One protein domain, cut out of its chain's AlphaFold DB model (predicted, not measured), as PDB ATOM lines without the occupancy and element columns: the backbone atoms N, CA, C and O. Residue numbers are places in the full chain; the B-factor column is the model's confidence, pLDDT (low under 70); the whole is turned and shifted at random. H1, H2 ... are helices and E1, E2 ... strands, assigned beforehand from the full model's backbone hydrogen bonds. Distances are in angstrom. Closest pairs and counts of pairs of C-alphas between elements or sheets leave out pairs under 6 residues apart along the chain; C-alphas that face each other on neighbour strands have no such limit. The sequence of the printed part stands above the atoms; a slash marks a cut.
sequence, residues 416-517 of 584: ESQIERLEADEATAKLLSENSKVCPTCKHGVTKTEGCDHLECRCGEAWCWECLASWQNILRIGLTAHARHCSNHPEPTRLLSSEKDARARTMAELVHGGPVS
ATOM      1  N   GLU A 416      83.452 133.417 213.524       84.25
ATOM      2  CA  GLU A 416      84.796 132.882 213.279       84.25
ATOM      3  C   GLU A 416      85.218 133.005 211.810       84.25
ATOM      4  O   GLU A 416      86.385 133.295 211.544       84.25
ATOM      5  N   SER A 417      84.276 132.867 210.866       85.75
ATOM      6  CA  SER A 417      84.565 132.990 209.432       85.75
ATOM      7  C   SER A 417      84.914 134.423 209.022       85.75
ATOM      8  O   SER A 417      85.672 134.636 208.074       85.75
ATOM      9  N   GLN A 418      84.379 135.419 209.736       86.12
ATOM     10  CA  GLN A 418      84.724 136.822 209.514       86.12
ATOM     11  C   GLN A 418      86.108 137.127 210.052       86.12
ATOM     12  O   GLN A 418      86.931 137.687 209.329       86.12
ATOM     13  N   ILE A 419      86.380 136.705 211.289       84.69
ATOM     14  CA  ILE A 419      87.680 136.908 211.930       84.69
ATOM     15  C   ILE A 419      88.784 136.245 211.097       84.69
ATOM     16  O   ILE A 419      89.810 136.868 210.850       84.69
ATOM     17  N   GLU A 420      88.573 135.016 210.617       87.06
ATOM     18  CA  GLU A 420      89.546 134.310 209.778       87.06
ATOM     19  C   GLU A 420      89.801 135.020 208.443       87.06
ATOM     20  O   GLU A 420      90.958 135.194 208.058       87.06
ATOM     21  N   ARG A 421      88.750 135.486 207.753       86.75
ATOM     22  CA  ARG A 421      88.931 136.256 206.514       86.75
ATOM     23  C   ARG A 421      89.746 137.515 206.763       86.75
ATOM     24  O   ARG A 421      90.668 137.803 206.013       86.75
ATOM     25  N   LEU A 422      89.425 138.249 207.821       82.88
ATOM     26  CA  LEU A 422      90.109 139.494 208.142       82.88
ATOM     27  C   LEU A 422      91.564 139.257 208.546       82.88
ATOM     28  O   LEU A 422      92.431 140.036 208.170       82.88
ATOM     29  N   GLU A 423      91.860 138.162 209.244       85.38
ATOM     30  CA  GLU A 423      93.237 137.738 209.510       85.38
ATOM     31  C   GLU A 423      94.001 137.419 208.219       85.38
ATOM     32  O   GLU A 423      95.169 137.797 208.094       85.38
ATOM     33  N   ALA A 424      93.350 136.772 207.247       87.00
ATOM     34  CA  ALA A 424      93.931 136.535 205.929       87.00
ATOM     35  C   ALA A 424      94.170 137.852 205.171       87.00
ATOM     36  O   ALA A 424      95.270 138.075 204.660       87.00
ATOM     37  N   ASP A 425      93.193 138.758 205.174       85.88
ATOM     38  CA  ASP A 425      93.284 140.084 204.561       85.88
ATOM     39  C   ASP A 425      94.409 140.925 205.191       85.88
ATOM     40  O   ASP A 425      95.182 141.570 204.482       85.88
ATOM     41  N   GLU A 426      94.567 140.888 206.518       84.75
ATOM     42  CA  GLU A 426      95.668 141.548 207.228       84.75
ATOM     43  C   GLU A 426      97.027 140.941 206.874       84.75
ATOM     44  O   GLU A 426      98.010 141.669 206.705       84.75
ATOM     45  N   ALA A 427      97.112 139.612 206.755       86.31
ATOM     46  CA  ALA A 427      98.334 138.944 206.327       86.31
ATOM     47  C   ALA A 427      98.721 139.384 204.906       86.31
ATOM     48  O   ALA A 427      99.883 139.720 204.657       86.31
ATOM     49  N   THR A 428      97.745 139.478 203.998       87.00
ATOM     50  CA  THR A 428      97.934 140.046 202.659       87.00
ATOM     51  C   THR A 428      98.355 141.514 202.724       87.00
ATOM     52  O   THR A 428      99.318 141.899 202.059       87.00
ATOM     53  N   ALA A 429      97.712 142.333 203.557       85.94
ATOM     54  CA  ALA A 429      98.059 143.741 203.729       85.94
ATOM     55  C   ALA A 429      99.492 143.923 204.243       85.94
ATOM     56  O   ALA A 429     100.216 144.794 203.762       85.94
ATOM     57  N   LYS A 430      99.937 143.077 205.177       84.56
ATOM     58  CA  LYS A 430     101.308 143.092 205.692       84.56
ATOM     59  C   LYS A 430     102.314 142.805 204.580       84.56
ATOM     60  O   LYS A 430     103.251 143.584 204.429       84.56
ATOM     61  N   LEU A 431     102.083 141.768 203.774       85.00
ATOM     62  CA  LEU A 431     102.928 141.451 202.615       85.00
ATOM     63  C   LEU A 431     102.946 142.595 201.591       85.00
ATOM     64  O   LEU A 431     104.004 142.968 201.091       85.00
ATOM     65  N   LEU A 432     101.790 143.206 201.316       84.62
ATOM     66  CA  LEU A 432     101.703 144.352 200.410       84.62
ATOM     67  C   LEU A 432     102.459 145.568 200.954       84.62
ATOM     68  O   LEU A 432     103.140 146.241 200.183       84.62
ATOM     69  N   SER A 433     102.392 145.829 202.262       82.12
ATOM     70  CA  SER A 433     103.030 146.988 202.902       82.12
ATOM     71  C   SER A 433     104.562 146.986 202.823       82.12
ATOM     72  O   SER A 433     105.181 148.037 202.986       82.12
ATOM     73  N   GLU A 434     105.182 145.833 202.547       81.00
ATOM     74  CA  GLU A 434     106.636 145.717 202.394       81.00
ATOM     75  C   GLU A 434     107.128 146.476 201.149       81.00
ATOM     76  O   GLU A 434     108.120 147.202 201.221       81.00
ATOM     77  N   ASN A 435     106.389 146.380 200.035       82.31
ATOM     78  CA  ASN A 435     106.764 146.966 198.738       82.31
ATOM     79  C   ASN A 435     105.747 147.983 198.184       82.31
ATOM     80  O   ASN A 435     105.946 148.541 197.101       82.31
ATOM     81  N   SER A 436     104.671 148.252 198.925       89.19
ATOM     82  CA  SER A 436     103.584 149.148 198.520       89.19
ATOM     83  C   SER A 436     103.359 150.244 199.551       89.19
ATOM     84  O   SER A 436     103.562 150.061 200.751       89.19
ATOM     85  N   LYS A 437     102.910 151.405 199.083       89.75
ATOM     86  CA  LYS A 437     102.562 152.556 199.917       89.75
ATOM     87  C   LYS A 437     101.249 153.154 199.462       89.75
ATOM     88  O   LYS A 437     100.900 153.089 198.291       89.75
ATOM     89  N   VAL A 438     100.532 153.767 200.391       90.94
ATOM     90  CA  VAL A 438      99.249 154.406 200.100       90.94
ATOM     91  C   VAL A 438      99.480 155.848 199.667       90.94
ATOM     92  O   VAL A 438     100.172 156.603 200.353       90.94
ATOM     93  N   CYS A 439      98.892 156.240 198.536       91.31
ATOM     94  CA  CYS A 439      98.932 157.620 198.068       91.31
ATOM     95  C   CYS A 439      98.305 158.558 199.120       91.31
ATOM     96  O   CYS A 439      97.174 158.312 199.554       91.31
ATOM     97  N   PRO A 440      98.980 159.653 199.522       89.56
ATOM     98  CA  PRO A 440      98.465 160.557 200.547       89.56
ATOM     99  C   PRO A 440      97.163 161.257 200.130       89.56
ATOM    100  O   PRO A 440      96.337 161.531 201.002       89.56
ATOM    101  N   THR A 441      96.961 161.476 198.827       88.88
ATOM    102  CA  THR A 441      95.798 162.183 198.271       88.88
ATOM    103  C   THR A 441      94.654 161.226 197.947       88.88
ATOM    104  O   THR A 441      93.612 161.292 198.587       88.88
ATOM    105  N   CYS A 442      94.845 160.292 197.008       86.44
ATOM    106  CA  CYS A 442      93.753 159.436 196.524       86.44
ATOM    107  C   CYS A 442      93.580 158.115 197.289       86.44
ATOM    108  O   CYS A 442      92.731 157.319 196.910       86.44
ATOM    109  N   LYS A 443      94.410 157.830 198.301       87.56
ATOM    110  CA  LYS A 443      94.355 156.609 199.135       87.56
ATOM    111  C   LYS A 443      94.483 155.270 198.397       87.56
ATOM    112  O   LYS A 443      94.304 154.223 199.006       87.56
ATOM    113  N   HIS A 444      94.881 155.273 197.130       86.69
ATOM    114  CA  HIS A 444      95.166 154.044 196.398       86.69
ATOM    115  C   HIS A 444      96.541 153.476 196.773       86.69
ATOM    116  O   HIS A 444      97.486 154.229 197.036       86.69
ATOM    117  N   GLY A 445      96.656 152.147 196.773       88.94
ATOM    118  CA  GLY A 445      97.927 151.449 196.934       88.94
ATOM    119  C   GLY A 445      98.806 151.632 195.699       88.94
ATOM    120  O   GLY A 445      98.360 151.437 194.570       88.94
ATOM    121  N   VAL A 446     100.057 152.020 195.914       89.50
ATOM    122  CA  VAL A 446     101.058 152.233 194.873       89.50
ATOM    123  C   VAL A 446     102.279 151.382 195.177       89.50
ATOM    124  O   VAL A 446     102.842 151.460 196.267       89.50
ATOM    125  N   THR A 447     102.705 150.588 194.203       88.12
ATOM    126  CA  THR A 447     103.951 149.824 194.245       88.12
ATOM    127  C   THR A 447     105.051 150.595 193.529       88.12
ATOM    128  O   THR A 447     104.823 151.204 192.483       88.12
ATOM    129  N   LYS A 448     106.263 150.581 194.088       83.06
ATOM    130  CA  LYS A 448     107.446 151.097 193.392       83.06
ATOM    131  C   LYS A 448     108.023 149.957 192.562       83.06
ATOM    132  O   LYS A 448     108.355 148.919 193.123       83.06
ATOM    133  N   THR A 449     108.124 150.141 191.248       73.06
ATOM    134  CA  THR A 449     108.794 149.175 190.375       73.06
ATOM    135  C   THR A 449     110.302 149.320 190.535       73.06
ATOM    136  O   THR A 449     110.916 148.440 191.120       73.06
ATOM    137  N   GLU A 450     110.897 150.446 190.120       72.38
ATOM    138  CA  GLU A 450     112.344 150.713 190.209       72.38
ATOM    139  C   GLU A 450     112.638 152.234 190.197       72.38
ATOM    140  O   GLU A 450     111.782 153.041 189.834       72.38
ATOM    141  N   GLY A 451     113.855 152.649 190.575       82.31
ATOM    142  CA  GLY A 451     114.353 154.015 190.346       82.31
ATOM    143  C   GLY A 451     114.242 155.004 191.519       82.31
ATOM    144  O   GLY A 451     114.460 154.660 192.683       82.31
ATOM    145  N   CYS A 452     113.976 156.271 191.188       85.56
ATOM    146  CA  CYS A 452     114.030 157.432 192.089       85.56
ATOM    147  C   CYS A 452     112.962 157.393 193.201       85.56
ATOM    148  O   CYS A 452     111.939 156.726 193.077       85.56
ATOM    149  N   ASP A 453     113.177 158.132 194.292       89.56
ATOM    150  CA  ASP A 453     112.165 158.331 195.340       89.56
ATOM    151  C   ASP A 453     111.101 159.366 194.975       89.56
ATOM    152  O   ASP A 453     110.132 159.519 195.708       89.56
ATOM    153  N   HIS A 454     111.246 160.072 193.858       91.38
ATOM    154  CA  HIS A 454     110.163 160.860 193.288       91.38
ATOM    155  C   HIS A 454     109.165 159.931 192.594       91.38
ATOM    156  O   HIS A 454     109.518 159.276 191.612       91.38
ATOM    157  N   LEU A 455     107.933 159.891 193.094       90.69
ATOM    158  CA  LEU A 455     106.870 159.065 192.544       90.69
ATOM    159  C   LEU A 455     105.634 159.918 192.242       90.69
ATOM    160  O   LEU A 455     105.162 160.656 193.103       90.69
ATOM    161  N   GLU A 456     105.100 159.783 191.030       90.00
ATOM    162  CA  GLU A 456     103.828 160.376 190.617       90.00
ATOM    163  C   GLU A 456     102.735 159.303 190.639       90.00
ATOM    164  O   GLU A 456     102.838 158.260 189.991       90.00
ATOM    165  N   CYS A 457     101.686 159.530 191.430       89.88
ATOM    166  CA  CYS A 457     100.531 158.643 191.475       89.88
ATOM    167  C   CYS A 457      99.645 158.842 190.234       89.88
ATOM    168  O   CYS A 457      99.617 159.919 189.649       89.88
ATOM    169  N   ARG A 458      98.820 157.849 189.881       86.94
ATOM    170  CA  ARG A 458      97.830 157.948 188.787       86.94
ATOM    171  C   ARG A 458      96.828 159.095 188.964       86.94
ATOM    172  O   ARG A 458      96.349 159.638 187.975       86.94
ATOM    173  N   CYS A 459      96.564 159.506 190.208       85.94
ATOM    174  CA  CYS A 459      95.756 160.694 190.505       85.94
ATOM    175  C   CYS A 459      96.465 162.026 190.189       85.94
ATOM    176  O   CYS A 459      95.837 163.076 190.249       85.94
ATOM    177  N   GLY A 460      97.759 162.004 189.861       87.31
ATOM    178  CA  GLY A 460      98.560 163.183 189.545       87.31
ATOM    179  C   GLY A 460      99.368 163.775 190.686       87.31
ATOM    180  O   GLY A 460     100.203 164.639 190.436       87.31
ATOM    181  N   GLU A 461      99.145 163.341 191.929       90.94
ATOM    182  CA  GLU A 461      99.965 163.824 193.035       90.94
ATOM    183  C   GLU A 461     101.358 163.196 192.965       90.94
ATOM    184  O   GLU A 461     101.506 161.968 192.953       90.94
ATOM    185  N   ALA A 462     102.373 164.057 192.990       93.19
ATOM    186  CA  ALA A 462     103.768 163.674 193.103       93.19
ATOM    187  C   ALA A 462     104.247 163.784 194.554       93.19
ATOM    188  O   ALA A 462     104.032 164.794 195.228       93.19
ATOM    189  N   TRP A 463     104.934 162.757 195.044       94.69
ATOM    190  CA  TRP A 463     105.393 162.686 196.429       94.69
ATOM    191  C   TRP A 463     106.664 161.846 196.578       94.69
ATOM    192  O   TRP A 463     107.049 161.074 195.702       94.69
ATOM    193  N   CYS A 464     107.348 162.024 197.709       93.62
ATOM    194  CA  CYS A 464     108.545 161.260 198.038       93.62
ATOM    195  C   CYS A 464     108.182 159.867 198.560       93.62
ATOM    196  O   CYS A 464     107.575 159.751 199.626       93.62
ATOM    197  N   TRP A 465     108.625 158.814 197.874       91.88
ATOM    198  CA  TRP A 465     108.391 157.419 198.224       91.88
ATOM    199  C   TRP A 465     108.684 157.140 199.699       91.88
ATOM    200  O   TRP A 465     107.839 156.599 200.405       91.88
ATOM    201  N   GLU A 466     109.862 157.509 200.206       89.81
ATOM    202  CA  GLU A 466     110.287 157.193 201.576       89.81
ATOM    203  C   GLU A 466     109.398 157.814 202.659       89.81
ATOM    204  O   GLU A 466     109.042 157.138 203.633       89.81
ATOM    205  N   CYS A 467     109.040 159.090 202.498       90.50
ATOM    206  CA  CYS A 467     108.458 159.890 203.571       90.50
ATOM    207  C   CYS A 467     107.047 160.420 203.309       90.50
ATOM    208  O   CYS A 467     106.482 161.038 204.204       90.50
ATOM    209  N   LEU A 468     106.478 160.163 202.129       92.31
ATOM    210  CA  LEU A 468     105.147 160.610 201.694       92.31
ATOM    211  C   LEU A 468     104.976 162.139 201.635       92.31
ATOM    212  O   LEU A 468     103.856 162.636 201.550       92.31
ATOM    213  N   ALA A 469     106.074 162.900 201.681       93.06
ATOM    214  CA  ALA A 469     106.016 164.355 201.582       93.06
ATOM    215  C   ALA A 469     105.644 164.770 200.152       93.06
ATOM    216  O   ALA A 469     106.189 164.218 199.193       93.06
ATOM    217  N   SER A 470     104.749 165.754 200.016       94.44
ATOM    218  CA  SER A 470     104.368 166.297 198.707       94.44
ATOM    219  C   SER A 470     105.586 166.884 197.998       94.44
ATOM    220  O   SER A 470     106.348 167.672 198.571       94.44
ATOM    221  N   TRP A 471     105.751 166.517 196.732       94.19
ATOM    222  CA  TRP A 471     106.885 166.948 195.930       94.19
ATOM    223  C   TRP A 471     106.867 168.451 195.662       94.19
ATOM    224  O   TRP A 471     107.912 169.095 195.672       94.19
ATOM    225  N   GLN A 472     105.680 169.049 195.534       92.38
ATOM    226  CA  GLN A 472     105.540 170.502 195.396       92.38
ATOM    227  C   GLN A 472     106.127 171.245 196.606       92.38
ATOM    228  O   GLN A 472     106.784 172.278 196.459       92.38
ATOM    229  N   ASN A 473     105.945 170.699 197.813       93.00
ATOM    230  CA  ASN A 473     106.546 171.261 199.021       93.00
ATOM    231  C   ASN A 473     108.066 171.076 199.044       93.00
ATOM    232  O   ASN A 473     108.764 172.001 199.455       93.00
ATOM    233  N   ILE A 474     108.575 169.941 198.559       94.00
ATOM    234  CA  ILE A 474     110.019 169.695 198.421       94.00
ATOM    235  C   ILE A 474     110.654 170.691 197.447       94.00
ATOM    236  O   ILE A 474     111.675 171.287 197.774       94.00
ATOM    237  N   LEU A 475     110.022 170.963 196.304       92.62
ATOM    238  CA  LEU A 475     110.517 171.957 195.343       92.62
ATOM    239  C   LEU A 475     110.496 173.387 195.904       92.62
ATOM    240  O   LEU A 475     111.393 174.176 195.618       92.62
ATOM    241  N   ARG A 476     109.480 173.731 196.706       94.81
ATOM    242  CA  ARG A 476     109.299 175.088 197.246       94.81
ATOM    243  C   ARG A 476     110.168 175.386 198.470       94.81
ATOM    244  O   ARG A 476     110.682 176.493 198.590       94.81
ATOM    245  N   ILE A 477     110.260 174.445 199.408       93.06
ATOM    246  CA  ILE A 477     110.918 174.629 200.715       93.06
ATOM    247  C   ILE A 477     112.335 174.028 200.703       93.06
ATOM    248  O   ILE A 477     113.206 174.495 201.435       93.06
ATOM    249  N   GLY A 478     112.591 173.031 199.854       91.19
ATOM    250  CA  GLY A 478     113.857 172.306 199.771       91.19
ATOM    251  C   GLY A 478     113.875 171.029 200.614       91.19
ATOM    252  O   GLY A 478     112.836 170.490 201.001       91.19
ATOM    253  N   LEU A 479     115.080 170.540 200.926       89.44
ATOM    254  CA  LEU A 479     115.302 169.232 201.564       89.44
ATOM    255  C   LEU A 479     114.647 169.086 202.952       89.44
ATOM    256  O   LEU A 479     114.337 167.977 203.379       89.44
ATOM    257  N   THR A 480     114.376 170.185 203.656       92.25
ATOM    258  CA  THR A 480     113.693 170.163 204.964       92.25
ATOM    259  C   THR A 480     112.192 169.880 204.869       92.25
ATOM    260  O   THR A 480     111.543 169.716 205.896       92.25
ATOM    261  N   ALA A 481     111.614 169.856 203.663       93.69
ATOM    262  CA  ALA A 481     110.233 169.420 203.457       93.69
ATOM    263  C   ALA A 481     110.072 167.899 203.573       93.69
ATOM    264  O   ALA A 481     108.959 167.415 203.788       93.69
ATOM    265  N   HIS A 482     111.165 167.145 203.417       92.75
ATOM    266  CA  HIS A 482     111.158 165.728 203.737       92.75
ATOM    267  C   HIS A 482     110.879 165.537 205.229       92.75
ATOM    268  O   HIS A 482     111.265 166.352 206.066       92.75
ATOM    269  N   ALA A 483     110.216 164.441 205.585       90.31
ATOM    270  CA  ALA A 483     110.086 164.101 206.995       90.31
ATOM    271  C   ALA A 483     111.463 163.746 207.572       90.31
ATOM    272  O   ALA A 483     112.326 163.244 206.851       90.31
ATOM    273  N   ARG A 484     111.655 163.949 208.881       91.19
ATOM    274  CA  ARG A 484     112.942 163.685 209.548       91.19
ATOM    275  C   ARG A 484     113.435 162.258 209.357       91.19
ATOM    276  O   ARG A 484     114.630 162.042 209.369       91.19
ATOM    277  N   HIS A 485     112.550 161.292 209.147       89.75
ATOM    278  CA  HIS A 485     112.933 159.901 208.918       89.75
ATOM    279  C   HIS A 485     113.260 159.546 207.459       89.75
ATOM    280  O   HIS A 485     113.448 158.373 207.140       89.75
ATOM    281  N   CYS A 486     113.269 160.530 206.561       92.00
ATOM    282  CA  CYS A 486     113.649 160.363 205.164       92.00
ATOM    283  C   CYS A 486     115.166 160.438 205.012       92.00
ATOM    284  O   CYS A 486     115.787 161.348 205.560       92.00
ATOM    285  N   SER A 487     115.742 159.582 204.174       91.69
ATOM    286  CA  SER A 487     117.155 159.629 203.788       91.69
ATOM    287  C   SER A 487     117.526 160.955 203.111       91.69
ATOM    288  O   SER A 487     118.660 161.410 203.216       91.69
ATOM    289  N   ASN A 488     116.555 161.598 202.451       91.06
ATOM    290  CA  ASN A 488     116.721 162.878 201.758       91.06
ATOM    291  C   ASN A 488     116.583 164.110 202.680       91.06
ATOM    292  O   ASN A 488     116.756 165.241 202.225       91.06
ATOM    293  N   HIS A 489     116.263 163.929 203.966       93.00
ATOM    294  CA  HIS A 489     116.236 165.032 204.929       93.00
ATOM    295  C   HIS A 489     117.670 165.390 205.379       93.00
ATOM    296  O   HIS A 489     118.477 164.481 205.566       93.00
ATOM    297  N   PRO A 490     118.016 166.674 205.623       92.44
ATOM    298  CA  PRO A 490     119.370 167.067 206.042       92.44
ATOM    299  C   PRO A 490     119.845 166.422 207.352       92.44
ATOM    300  O   PRO A 490     121.037 166.215 207.551       92.44
ATOM    301  N   GLU A 491     118.905 166.104 208.242       91.44
ATOM    302  CA  GLU A 491     119.147 165.419 209.515       91.44
ATOM    303  C   GLU A 491     118.235 164.183 209.611       91.44
ATOM    304  O   GLU A 491     117.120 164.300 210.134       91.44
ATOM    305  N   PRO A 492     118.639 163.028 209.049       90.25
ATOM    306  CA  PRO A 492     117.796 161.844 208.997       90.25
ATOM    307  C   PRO A 492     117.768 161.096 210.342       90.25
ATOM    308  O   PRO A 492     118.802 160.834 210.958       90.25
ATOM    309  N   THR A 493     116.578 160.700 210.788       91.38
ATOM    310  CA  THR A 493     116.339 159.862 211.971       91.38
ATOM    311  C   THR A 493     115.811 158.486 211.569       91.38
ATOM    312  O   THR A 493     115.263 158.299 210.488       91.38
ATOM    313  N   ARG A 494     115.940 157.481 212.440       88.56
ATOM    314  CA  ARG A 494     115.303 156.178 212.194       88.56
ATOM    315  C   ARG A 494     113.800 156.260 212.466       88.56
ATOM    316  O   ARG A 494     113.396 156.887 213.440       88.56
ATOM    317  N   LEU A 495     113.011 155.580 211.632       86.38
ATOM    318  CA  LEU A 495     111.582 155.347 211.869       86.38
ATOM    319  C   LEU A 495     111.367 154.622 213.201       86.38
ATOM    320  O   LEU A 495     111.963 153.563 213.437       86.38
ATOM    321  N   LEU A 496     110.475 155.163 214.024       88.75
ATOM    322  CA  LEU A 496     110.007 154.543 215.261       88.75
ATOM    323  C   LEU A 496     109.118 153.329 214.944       88.75
ATOM    324  O   LEU A 496     108.495 153.268 213.881       88.75
ATOM    325  N   SER A 497     109.013 152.369 215.872       87.62
ATOM    326  CA  SER A 497     108.119 151.208 215.690       87.62
ATOM    327  C   SER A 497     106.675 151.650 215.462       87.62
ATOM    328  O   SER A 497     106.061 151.249 214.484       87.62
ATOM    329  N   SER A 498     106.190 152.605 216.261       86.31
ATOM    330  CA  SER A 498     104.833 153.148 216.145       86.31
ATOM    331  C   SER A 498     104.522 153.755 214.771       86.31
ATOM    332  O   SER A 498     103.380 153.709 214.317       86.31
ATOM    333  N   GLU A 499     105.521 154.331 214.096       84.75
ATOM    334  CA  GLU A 499     105.371 154.888 212.746       84.75
ATOM    335  C   GLU A 499     105.321 153.785 211.685       84.75
ATOM    336  O   GLU A 499     104.570 153.895 210.713       84.75
ATOM    337  N   LYS A 500     106.083 152.698 211.874       83.56
ATOM    338  CA  LYS A 500     105.985 151.497 211.032       83.56
ATOM    339  C   LYS A 500     104.615 150.838 211.191       83.56
ATOM    340  O   LYS A 500     103.970 150.544 210.190       83.56
ATOM    341  N   ASP A 501     104.138 150.715 212.425       84.38
ATOM    342  CA  ASP A 501     102.830 150.135 212.736       84.38
ATOM    343  C   ASP A 501     101.687 151.002 212.194       84.38
ATOM    344  O   ASP A 501     100.684 150.491 211.706       84.38
ATOM    345  N   ALA A 502     101.825 152.333 212.218       84.31
ATOM    346  CA  ALA A 502     100.871 153.235 211.571       84.31
ATOM    347  C   ALA A 502     100.798 153.007 210.053       84.31
ATOM    348  O   ALA A 502      99.701 152.930 209.507       84.31
ATOM    349  N   ARG A 503     101.943 152.837 209.378       82.25
ATOM    350  CA  ARG A 503     101.984 152.544 207.934       82.25
ATOM    351  C   ARG A 503     101.344 151.200 207.598       82.25
ATOM    352  O   ARG A 503     100.571 151.128 206.646       82.25
ATOM    353  N   ALA A 504     101.636 150.164 208.384       82.44
ATOM    354  CA  ALA A 504     101.025 148.848 208.219       82.44
ATOM    355  C   ALA A 504      99.502 148.910 208.412       82.44
ATOM    356  O   ALA A 504      98.759 148.364 207.600       82.44
ATOM    357  N   ARG A 505      99.029 149.656 209.421       84.94
ATOM    358  CA  ARG A 505      97.594 149.883 209.653       84.94
ATOM    359  C   ARG A 505      96.913 150.586 208.487       84.94
ATOM    360  O   ARG A 505      95.872 150.118 208.054       84.94
ATOM    361  N   THR A 506      97.507 151.639 207.923       86.88
ATOM    362  CA  THR A 506      96.932 152.309 206.741       86.88
ATOM    363  C   THR A 506      96.788 151.353 205.552       86.88
ATOM    364  O   THR A 506      95.835 151.463 204.786       86.88
ATOM    365  N   MET A 507      97.714 150.400 205.390       87.19
ATOM    366  CA  MET A 507      97.594 149.378 204.349       87.19
ATOM    367  C   MET A 507      96.479 148.375 204.653       87.19
ATOM    368  O   MET A 507      95.699 148.059 203.761       87.19
ATOM    369  N   ALA A 508      96.378 147.919 205.903       84.94
ATOM    370  CA  ALA A 508      95.308 147.033 206.351       84.94
ATOM    371  C   ALA A 508      93.927 147.675 206.155       84.94
ATOM    372  O   ALA A 508      93.058 147.076 205.533       84.94
ATOM    373  N   GLU A 509      93.750 148.934 206.562       85.38
ATOM    374  CA  GLU A 509      92.505 149.688 206.362       85.38
ATOM    375  C   GLU A 509      92.089 149.759 204.889       85.38
ATOM    376  O   GLU A 509      90.902 149.659 204.577       85.38
ATOM    377  N   LEU A 510      93.052 149.892 203.968       84.25
ATOM    378  CA  LEU A 510      92.752 149.878 202.539       84.25
ATOM    379  C   LEU A 510      92.235 148.509 202.077       84.25
ATOM    380  O   LEU A 510      91.289 148.461 201.294       84.25
ATOM    381  N   VAL A 511      92.831 147.414 202.559       83.94
ATOM    382  CA  VAL A 511      92.419 146.045 202.204       83.94
ATOM    383  C   VAL A 511      91.052 145.708 202.804       83.94
ATOM    384  O   VAL A 511      90.201 145.168 202.106       83.94
ATOM    385  N   HIS A 512      90.797 146.098 204.053       75.75
ATOM    386  CA  HIS A 512      89.504 145.893 204.716       75.75
ATOM    387  C   HIS A 512      88.397 146.819 204.190       75.75
ATOM    388  O   HIS A 512      87.215 146.569 204.415       75.75
ATOM    389  N   GLY A 513      88.757 147.904 203.497       72.69
ATOM    390  CA  GLY A 513      87.809 148.918 203.041       72.69
ATOM    391  C   GLY A 513      87.343 149.879 204.141       72.69
ATOM    392  O   GLY A 513      86.302 150.516 203.968       72.69
ATOM    393  N   GLY A 514      88.094 149.993 205.239       75.19
ATOM    394  CA  GLY A 514      87.812 150.863 206.379       75.19
ATOM    395  C   GLY A 514      88.576 150.466 207.651       75.19
ATOM    396  O   GLY A 514      89.305 149.474 207.659       75.19
ATOM    397  N   PRO A 515      88.423 151.236 208.745       76.81
ATOM    398  CA  PRO A 515      88.989 150.876 210.039       76.81
ATOM    399  C   PRO A 515      88.305 149.636 210.620       76.81
ATOM    400  O   PRO A 515      87.077 149.523 210.608       76.81
ATOM    401  N   VAL A 516      89.115 148.745 211.193       75.56
ATOM    402  CA  VAL A 516      88.659 147.582 211.966       75.56
ATOM    403  C   VAL A 516      87.776 148.064 213.122       75.56
ATOM    404  O   VAL A 516      88.152 148.978 213.862       75.56
ATOM    405  N   SER A 517      86.586 147.476 213.272       76.88
ATOM    406  CA  SER A 517      85.656 147.853 214.338       76.88
ATOM    407  C   SER A 517      86.217 147.463 215.715       76.88
ATOM    408  O   SER A 517      86.954 146.488 215.867       76.88
TER     409      SER A 517
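AT A GLANCE: This is residues 416 to 517 of the 584 residues of the protein "RING-type domain-containing protein" of Rhynchosporium secalis (UniProt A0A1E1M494). The model is elongated: at one end two long helices, H1 and H3, cross each other steeply, and at the other end the short helix H2 packs on the small strand hairpin E3 and E4. A second small hairpin, E1 and E2, lies between these two ends near the middle of the whole, and a long link, residues 478 to 496, runs back from H2 to H3. The printed part has 102 residues, with three named helices and four named strands in the order H1, E1, E2, E3, E4, H2, H3; each hairpin is an antiparallel sheet of two strands, E1 - E2 and E3 - E4, and the class is mixed, helices and strands. With a radius of gyration of the C-alphas of 15.1 A it is only just compact, close to loose, and the C-alphas span 51 by 29 by 25 A.

HOW THE PARTS SIT: E1, residues 436 to 438, and E2, residues 445 to 447, form an antiparallel hairpin with 145 degrees between their directions; N 437 and O 446 are within hydrogen-bond range at 2.8 A, and N 446 and O 437 at 2.7 A. H3, residues 497 to 512, comes closest to E1 at the C-alphas of Met 507 and Val 438, 6.8 A apart. H1, residues 416 to 435, touches H3 at a steep tilt of 59 degrees, opposite ways; their closest C-alphas are those of Ala 429 and Ala 508, 5.0 A apart. E3, residues 454 to 456, and E4, residues 462 to 464, form the other antiparallel hairpin, at 147 degrees, with N 455 and O 463 within hydrogen-bond range at 3.0 A. H2, residues 471 to 477, comes closest to E4 at the C-alphas of Trp 471 and Trp 463, 4.5 A apart. H2 touches no helix, and E1 and E3, for instance, are apart. In H2 and H3 every O i to N i+4 pair is within hydrogen-bond range; in H1 14 of 16 are.

IN THESE COORDINATES: H1 begins at C-alpha 416, (84.796, 132.882, 213.279), and is 29.9 A long from first to last C-alpha. H3 is 22.3 A long and ends at C-alpha 512, (89.504, 145.893, 204.716). H2 is 9.9 A long and begins at C-alpha 471, (106.885, 166.948, 195.930). E1 is 7.0 A long, E2 6.8 A, E3 6.9 A and E4 7.3 A.

THE WHOLE: The two C-alphas farthest apart are those of Glu 416 and Arg 476, 51.4 A. The printed part has no cut. The link from H2 to H3, 19 residues, is long; those from H1 to E1 and from E3 to E4 are tight. The mean pLDDT of the printed part is 87.3, and no printed residue is under 70.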